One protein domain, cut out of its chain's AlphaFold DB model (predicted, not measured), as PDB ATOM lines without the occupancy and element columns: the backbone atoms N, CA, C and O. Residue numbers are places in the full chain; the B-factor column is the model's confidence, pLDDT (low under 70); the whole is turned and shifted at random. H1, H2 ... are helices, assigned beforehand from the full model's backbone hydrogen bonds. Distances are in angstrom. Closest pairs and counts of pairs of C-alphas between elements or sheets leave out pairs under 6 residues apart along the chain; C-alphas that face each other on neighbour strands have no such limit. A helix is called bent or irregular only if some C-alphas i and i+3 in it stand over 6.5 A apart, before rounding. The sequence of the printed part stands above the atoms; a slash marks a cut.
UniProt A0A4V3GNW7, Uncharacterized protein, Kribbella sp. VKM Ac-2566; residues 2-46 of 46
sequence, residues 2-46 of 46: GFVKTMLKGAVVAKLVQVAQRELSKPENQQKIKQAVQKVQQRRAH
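This is residues 2 to 46 of the 46 residues of an uncharacterized protein of Kribbella sp. VKM Ac-2566 (UniProt A0A4V3GNW7). Two straight helices make a wide, open V, with the longer arm H1 and the shorter arm H2 meeting near their ends at a tight corner. The arms stand at about a right angle, nothing fills the space between them, and the whole is flat. The printed part has 45 residues with two named helices, H1 then H2, and no named strand; the class is all helix. It is extended, with a radius of gyration of the C-alphas of 16.2 A and spans of 48 by 25 by 6 A.

Start with H1, residues 2 to 24, the longest helix, and look from its last residues toward H2, residues 27 to 44. The two are close but not clearly touching, with 2 pairs of C-alphas within 8 A. Their closest C-alphas are those of Leu 24 and Gln 30, 6.2 A apart. Their lines are about perpendicular at 87 degrees, and their centres are 25.8 A apart. In H1 and H2 each O i to N i+4 pair is within hydrogen-bond range.

Find C-alpha 2 at (-29.605, 67.998, 13.433); from there H1 runs 32.5 A to C-alpha 24 at (-48.817, 42.771, 6.446). Ser 25 and Lys 26 form the tight link. H2 begins at C-alpha 27 and runs 25.8 A to C-alpha 44 at (-65.973, 54.809, -5.452). Neither helix is bent.

Look at Phe 3 and His 46, whose C-alphas are the two farthest apart, at 48.8 A. Residues 2 to 23, 25 to 31 and 34 to 46 stand free. The printed part has no cut, and it ends at His 46, the chain's last residue. The mean pLDDT of the printed part is 81.3; look for values under 70 at residues 24, 27 and 45 to 46.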
ATOM      1  N   GLY A   2     -28.866  68.498  14.613       71.69
ATOM      2  CA  GLY A   2     -29.605  67.998  13.433       71.69
ATOM      3  C   GLY A   2     -29.429  66.499  13.150       71.69
ATOM      4  O   GLY A   2     -30.404  65.793  12.922       71.69
ATOM      5  N   PHE A   3     -28.196  65.994  13.240       81.69
ATOM      6  CA  PHE A   3     -27.848  64.626  12.832       81.69
ATOM      7  C   PHE A   3     -28.522  63.534  13.680       81.69
ATOM      8  O   PHE A   3     -29.140  62.620  13.141       81.69
ATOM      9  N   VAL A   4     -28.499  63.682  15.011       85.00
ATOM     10  CA  VAL A   4     -29.155  62.745  15.941       85.00
ATOM     11  C   VAL A   4     -30.663  62.687  15.692       85.00
ATOM     12  O   VAL A   4     -31.236  61.606  15.645       85.00
ATOM     13  N   LYS A   5     -31.311  63.834  15.450       82.25
ATOM     14  CA  LYS A   5     -32.751  63.900  15.157       82.25
ATOM     15  C   LYS A   5     -33.095  63.189  13.845       82.25
ATOM     16  O   LYS A   5     -34.118  62.511  13.776       82.25
ATOM     17  N   THR A   6     -32.247  63.315  12.827       83.31
ATOM     18  CA  THR A   6     -32.412  62.618  11.544       83.31
ATOM     19  C   THR A   6     -32.225  61.112  11.692       83.31
ATOM     20  O   THR A   6     -33.058  60.355  11.198       83.31
ATOM     21  N   MET A   7     -31.205  60.665  12.430       87.44
ATOM     22  CA  MET A   7     -31.017  59.240  12.718       87.44
ATOM     23  C   MET A   7     -32.189  58.651  13.500       87.44
ATOM     24  O   MET A   7     -32.670  57.574  13.163       87.44
ATOM     25  N   LEU A   8     -32.700  59.374  14.496       89.31
ATOM     26  CA  LEU A   8     -33.816  58.906  15.314       89.31
ATOM     27  C   LEU A   8     -35.105  58.806  14.488       89.31
ATOM     28  O   LEU A   8     -35.812  57.805  14.568       89.31
ATOM     29  N   LYS A   9     -35.367  59.785  13.611       88.25
ATOM     30  CA  LYS A   9     -36.459  59.700  12.628       88.25
ATOM     31  C   LYS A   9     -36.281  58.516  11.677       88.25
ATOM     32  O   LYS A   9     -37.240  57.786  11.455       88.25
ATOM     33  N   GLY A  10     -35.073  58.299  11.158       91.12
ATOM     34  CA  GLY A  10     -34.765  57.160  10.290       91.12
ATOM     35  C   GLY A  10     -35.006  55.818  10.981       91.12
ATOM     36  O   GLY A  10     -35.664  54.948  10.420       91.12
ATOM     37  N   ALA A  11     -34.562  55.677  12.231       90.50
ATOM     38  CA  ALA A  11     -34.761  54.472  13.031       90.50
ATOM     39  C   ALA A  11     -36.245  54.207  13.336       90.50
ATOM     40  O   ALA A  11     -36.698  53.064  13.255       90.50
ATOM     41  N   VAL A  12     -37.020  55.253  13.642       91.69
ATOM     42  CA  VAL A  12     -38.471  55.139  13.856       91.69
ATOM     43  C   VAL A  12     -39.175  54.724  12.565       91.69
ATOM     44  O   VAL A  12     -39.953  53.775  12.585       91.69
ATOM     45  N   VAL A  13     -38.866  55.363  11.433       92.44
ATOM     46  CA  VAL A  13     -39.436  54.997  10.124       92.44
ATOM     47  C   VAL A  13     -39.071  53.557   9.757       92.44
ATOM     48  O   VAL A  13     -39.952  52.793   9.372       92.44
ATOM     49  N   ALA A  14     -37.818  53.145   9.945       90.88
ATOM     50  CA  ALA A  14     -37.382  51.778   9.675       90.88
ATOM     51  C   ALA A  14     -38.131  50.751  10.541       90.88
ATOM     52  O   ALA A  14     -38.599  49.738  10.021       90.88
ATOM     53  N   LYS A  15     -38.317  51.025  11.841       86.50
ATOM     54  CA  LYS A  15     -39.136  50.167  12.713       86.50
ATOM     55  C   LYS A  15     -40.589  50.112  12.262       86.50
ATOM     56  O   LYS A  15     -41.161  49.028  12.246       86.50
ATOM     57  N   LEU A  16     -41.185  51.241  11.886       88.69
ATOM     58  CA  LEU A  16     -42.563  51.272  11.399       88.69
ATOM     59  C   LEU A  16     -42.716  50.476  10.102       88.69
ATOM     60  O   LEU A  16     -43.676  49.726   9.978       88.69
ATOM     61  N   VAL A  17     -41.755  50.565   9.180       88.12
ATOM     62  CA  VAL A  17     -41.741  49.756   7.953       88.12
ATOM     63  C   VAL A  17     -41.602  48.270   8.279       88.12
ATOM     64  O   VAL A  17     -42.347  47.473   7.725       88.12
ATOM     65  N   GLN A  18     -40.719  47.881   9.202       83.25
ATOM     66  CA  GLN A  18     -40.574  46.477   9.611       83.25
ATOM     67  C   GLN A  18     -41.828  45.942  10.305       83.25
ATOM     68  O   GLN A  18     -42.256  44.826  10.023       83.25
ATOM     69  N   VAL A  19     -42.434  46.727  11.198       85.62
ATOM     70  CA  VAL A  19     -43.687  46.362  11.870       85.62
ATOM     71  C   VAL A  19     -44.814  46.267  10.850       85.62
ATOM     72  O   VAL A  19     -45.531  45.275  10.853       85.62
ATOM     73  N   ALA A  20     -44.929  47.228   9.933       83.69
ATOM     74  CA  ALA A  20     -45.902  47.180   8.851       83.69
ATOM     75  C   ALA A  20     -45.677  45.950   7.969       83.69
ATOM     76  O   ALA A  20     -46.610  45.192   7.765       83.69
ATOM     77  N   GLN A  21     -44.456  45.673   7.512       80.19
ATOM     78  CA  GLN A  21     -44.148  44.473   6.727       80.19
ATOM     79  C   GLN A  21     -44.472  43.190   7.493       80.19
ATOM     80  O   GLN A  21     -45.046  42.271   6.918       80.19
ATOM     81  N   ARG A  22     -44.166  43.124   8.791       80.69
ATOM     82  CA  ARG A  22     -44.443  41.957   9.636       80.69
ATOM     83  C   ARG A  22     -45.937  41.757   9.880       80.69
ATOM     84  O   ARG A  22     -46.410  40.628   9.814       80.69
ATOM     85  N   GLU A  23     -46.682  42.832  10.117       75.38
ATOM     86  CA  GLU A  23     -48.142  42.808  10.259       75.38
ATOM     87  C   GLU A  23     -48.846  42.537   8.922       75.38
ATOM     88  O   GLU A  23     -49.842  41.823   8.898       75.38
ATOM     89  N   LEU A  24     -48.325  43.043   7.804       69.19
ATOM     90  CA  LEU A  24     -48.817  42.771   6.446       69.19
ATOM     91  C   LEU A  24     -48.475  41.351   5.976       69.19
ATOM     92  O   LEU A  24     -49.198  40.772   5.169       69.19
ATOM     93  N   SER A  25     -47.391  40.773   6.492       70.62
ATOM     94  CA  SER A  25     -47.022  39.375   6.244       70.62
ATOM     95  C   SER A  25     -47.948  38.399   6.965       70.62
ATOM     96  O   SER A  25     -47.984  37.224   6.607       70.62
ATOM     97  N   LYS A  26     -48.731  38.857   7.955       78.25
ATOM     98  CA  LYS A  26     -49.765  38.016   8.558       78.25
ATOM     99  C   LYS A  26     -50.904  37.826   7.549       78.25
ATOM    100  O   LYS A  26     -51.510  38.815   7.120       78.25
ATOM    101  N   PRO A  27     -51.254  36.578   7.198       67.25
ATOM    102  CA  PRO A  27     -52.279  36.296   6.193       67.25
ATOM    103  C   PRO A  27     -53.660  36.860   6.571       67.25
ATOM    104  O   PRO A  27     -54.433  37.238   5.693       67.25
ATOM    105  N   GLU A  28     -53.945  37.009   7.868       74.56
ATOM    106  CA  GLU A  28     -55.193  37.594   8.372       74.56
ATOM    107  C   GLU A  28     -55.361  39.078   7.987       74.56
ATOM    108  O   GLU A  28     -56.451  39.528   7.624       74.56
ATOM    109  N   ASN A  29     -54.270  39.850   7.985       72.19
ATOM    110  CA  ASN A  29     -54.315  41.272   7.642       72.19
ATOM    111  C   ASN A  29     -54.403  41.494   6.129       72.19
ATOM    112  O   ASN A  29     -55.052  42.442   5.689       72.19
ATOM    113  N   GLN A  30     -53.835  40.599   5.317       71.12
ATOM    114  CA  GLN A  30     -53.992  40.663   3.861       71.12
ATOM    115  C   GLN A  30     -55.453  40.495   3.438       71.12
ATOM    116  O   GLN A  30     -55.909  41.182   2.524       71.12
ATOM    117  N   GLN A  31     -56.209  39.623   4.113       78.88
ATOM    118  CA  GLN A  31     -57.642  39.468   3.853       78.88
ATOM    119  C   GLN A  31     -58.425  40.723   4.249       78.88
ATOM    120  O   GLN A  31     -59.230  41.210   3.455       78.88
ATOM    121  N   LYS A  32     -58.140  41.306   5.423       79.69
ATOM    122  CA  LYS A  32     -58.770  42.561   5.870       79.69
ATOM    123  C   LYS A  32     -58.481  43.718   4.911       79.69
ATOM    124  O   LYS A  32     -59.395  44.468   4.578       79.69
ATOM    125  N   ILE A  33     -57.252  43.831   4.407       81.31
ATOM    126  CA  ILE A  33     -56.877  44.859   3.425       81.31
ATOM    127  C   ILE A  33     -57.587  44.628   2.095       81.31
ATOM    128  O   ILE A  33     -58.144  45.574   1.551       81.31
ATOM    129  N   LYS A  34     -57.646  43.390   1.590       80.44
ATOM    130  CA  LYS A  34     -58.397  43.073   0.363       80.44
ATOM    131  C   LYS A  34     -59.876  43.437   0.497       80.44
ATOM    132  O   LYS A  34     -60.415  44.085  -0.393       80.44
ATOM    133  N   GLN A  35     -60.507  43.100   1.622       83.00
ATOM    134  CA  GLN A  35     -61.901  43.467   1.891       83.00
ATOM    135  C   GLN A  35     -62.089  44.982   2.017       83.00
ATOM    136  O   GLN A  35     -63.063  45.527   1.501       83.00
ATOM    137  N   ALA A  36     -61.170  45.683   2.683       83.75
ATOM    138  CA  ALA A  36     -61.217  47.135   2.810       83.75
ATOM    139  C   ALA A  36     -61.038  47.824   1.447       83.75
ATOM    140  O   ALA A  36     -61.808  48.722   1.110       83.75
ATOM    141  N   VAL A  37     -60.084  47.365   0.634       87.62
ATOM    142  CA  VAL A  37     -59.853  47.854  -0.730       87.62
ATOM    143  C   VAL A  37     -61.073  47.591  -1.607       87.62
ATOM    144  O   VAL A  37     -61.526  48.511  -2.279       87.62
ATOM    145  N   GLN A  38     -61.659  46.393  -1.556       84.50
ATOM    146  CA  GLN A  38     -62.890  46.078  -2.289       84.50
ATOM    147  C   GLN A  38     -64.059  46.968  -1.857       84.50
ATOM    148  O   GLN A  38     -64.751  47.503  -2.717       84.50
ATOM    149  N   LYS A  39     -64.249  47.208  -0.552       86.25
ATOM    150  CA  LYS A  39     -65.290  48.120  -0.045       86.25
ATOM    151  C   LYS A  39     -65.077  49.561  -0.507       86.25
ATOM    152  O   LYS A  39     -66.041  50.230  -0.865       86.25
ATOM    153  N   VAL A  40     -63.838  50.051  -0.505       89.25
ATOM    154  CA  VAL A  40     -63.513  51.411  -0.968       89.25
ATOM    155  C   VAL A  40     -63.677  51.530  -2.483       89.25
ATOM    156  O   VAL A  40     -64.224  52.525  -2.948       89.25
ATOM    157  N   GLN A  41     -63.253  50.524  -3.251       85.38
ATOM    158  CA  GLN A  41     -63.468  50.481  -4.700       85.38
ATOM    159  C   GLN A  41     -64.960  50.439  -5.041       85.38
ATOM    160  O   GLN A  41     -65.404  51.237  -5.858       85.38
ATOM    161  N   GLN A  42     -65.747  49.598  -4.364       81.88
ATOM    162  CA  GLN A  42     -67.203  49.553  -4.537       81.88
ATOM    163  C   GLN A  42     -67.871  50.880  -4.168       81.88
ATOM    164  O   GLN A  42     -68.756  51.323  -4.887       81.88
ATOM    165  N   ARG A  43     -67.425  51.553  -3.098       80.81
ATOM    166  CA  ARG A  43     -67.934  52.886  -2.733       80.81
ATOM    167  C   ARG A  43     -67.510  54.005  -3.681       80.81
ATOM    168  O   ARG A  43     -68.156  55.040  -3.679       80.81
ATOM    169  N   ARG A  44     -66.415  53.844  -4.428       75.44
ATOM    170  CA  ARG A  44     -65.973  54.809  -5.452       75.44
ATOM    171  C   ARG A  44     -66.639  54.593  -6.808       75.44
ATOM    172  O   ARG A  44     -66.622  55.504  -7.622       75.44
ATOM    173  N   ALA A  45     -67.148  53.391  -7.062       66.31
ATOM    174  CA  ALA A  45     -67.819  53.026  -8.306       66.31
ATOM    175  C   ALA A  45     -69.333  53.319  -8.288       66.31
ATOM    176  O   ALA A  45     -70.027  52.934  -9.225       66.31
ATOM    177  N   HIS A  46     -69.834  53.964  -7.231       51.28
ATOM    178  CA  HIS A  46     -71.240  54.271  -6.988       51.28
ATOM    179  C   HIS A  46     -71.409  55.757  -6.666       51.28
ATOM    180  O   HIS A  46     -72.521  56.273  -6.920       51.28
TER     181      HIS A  46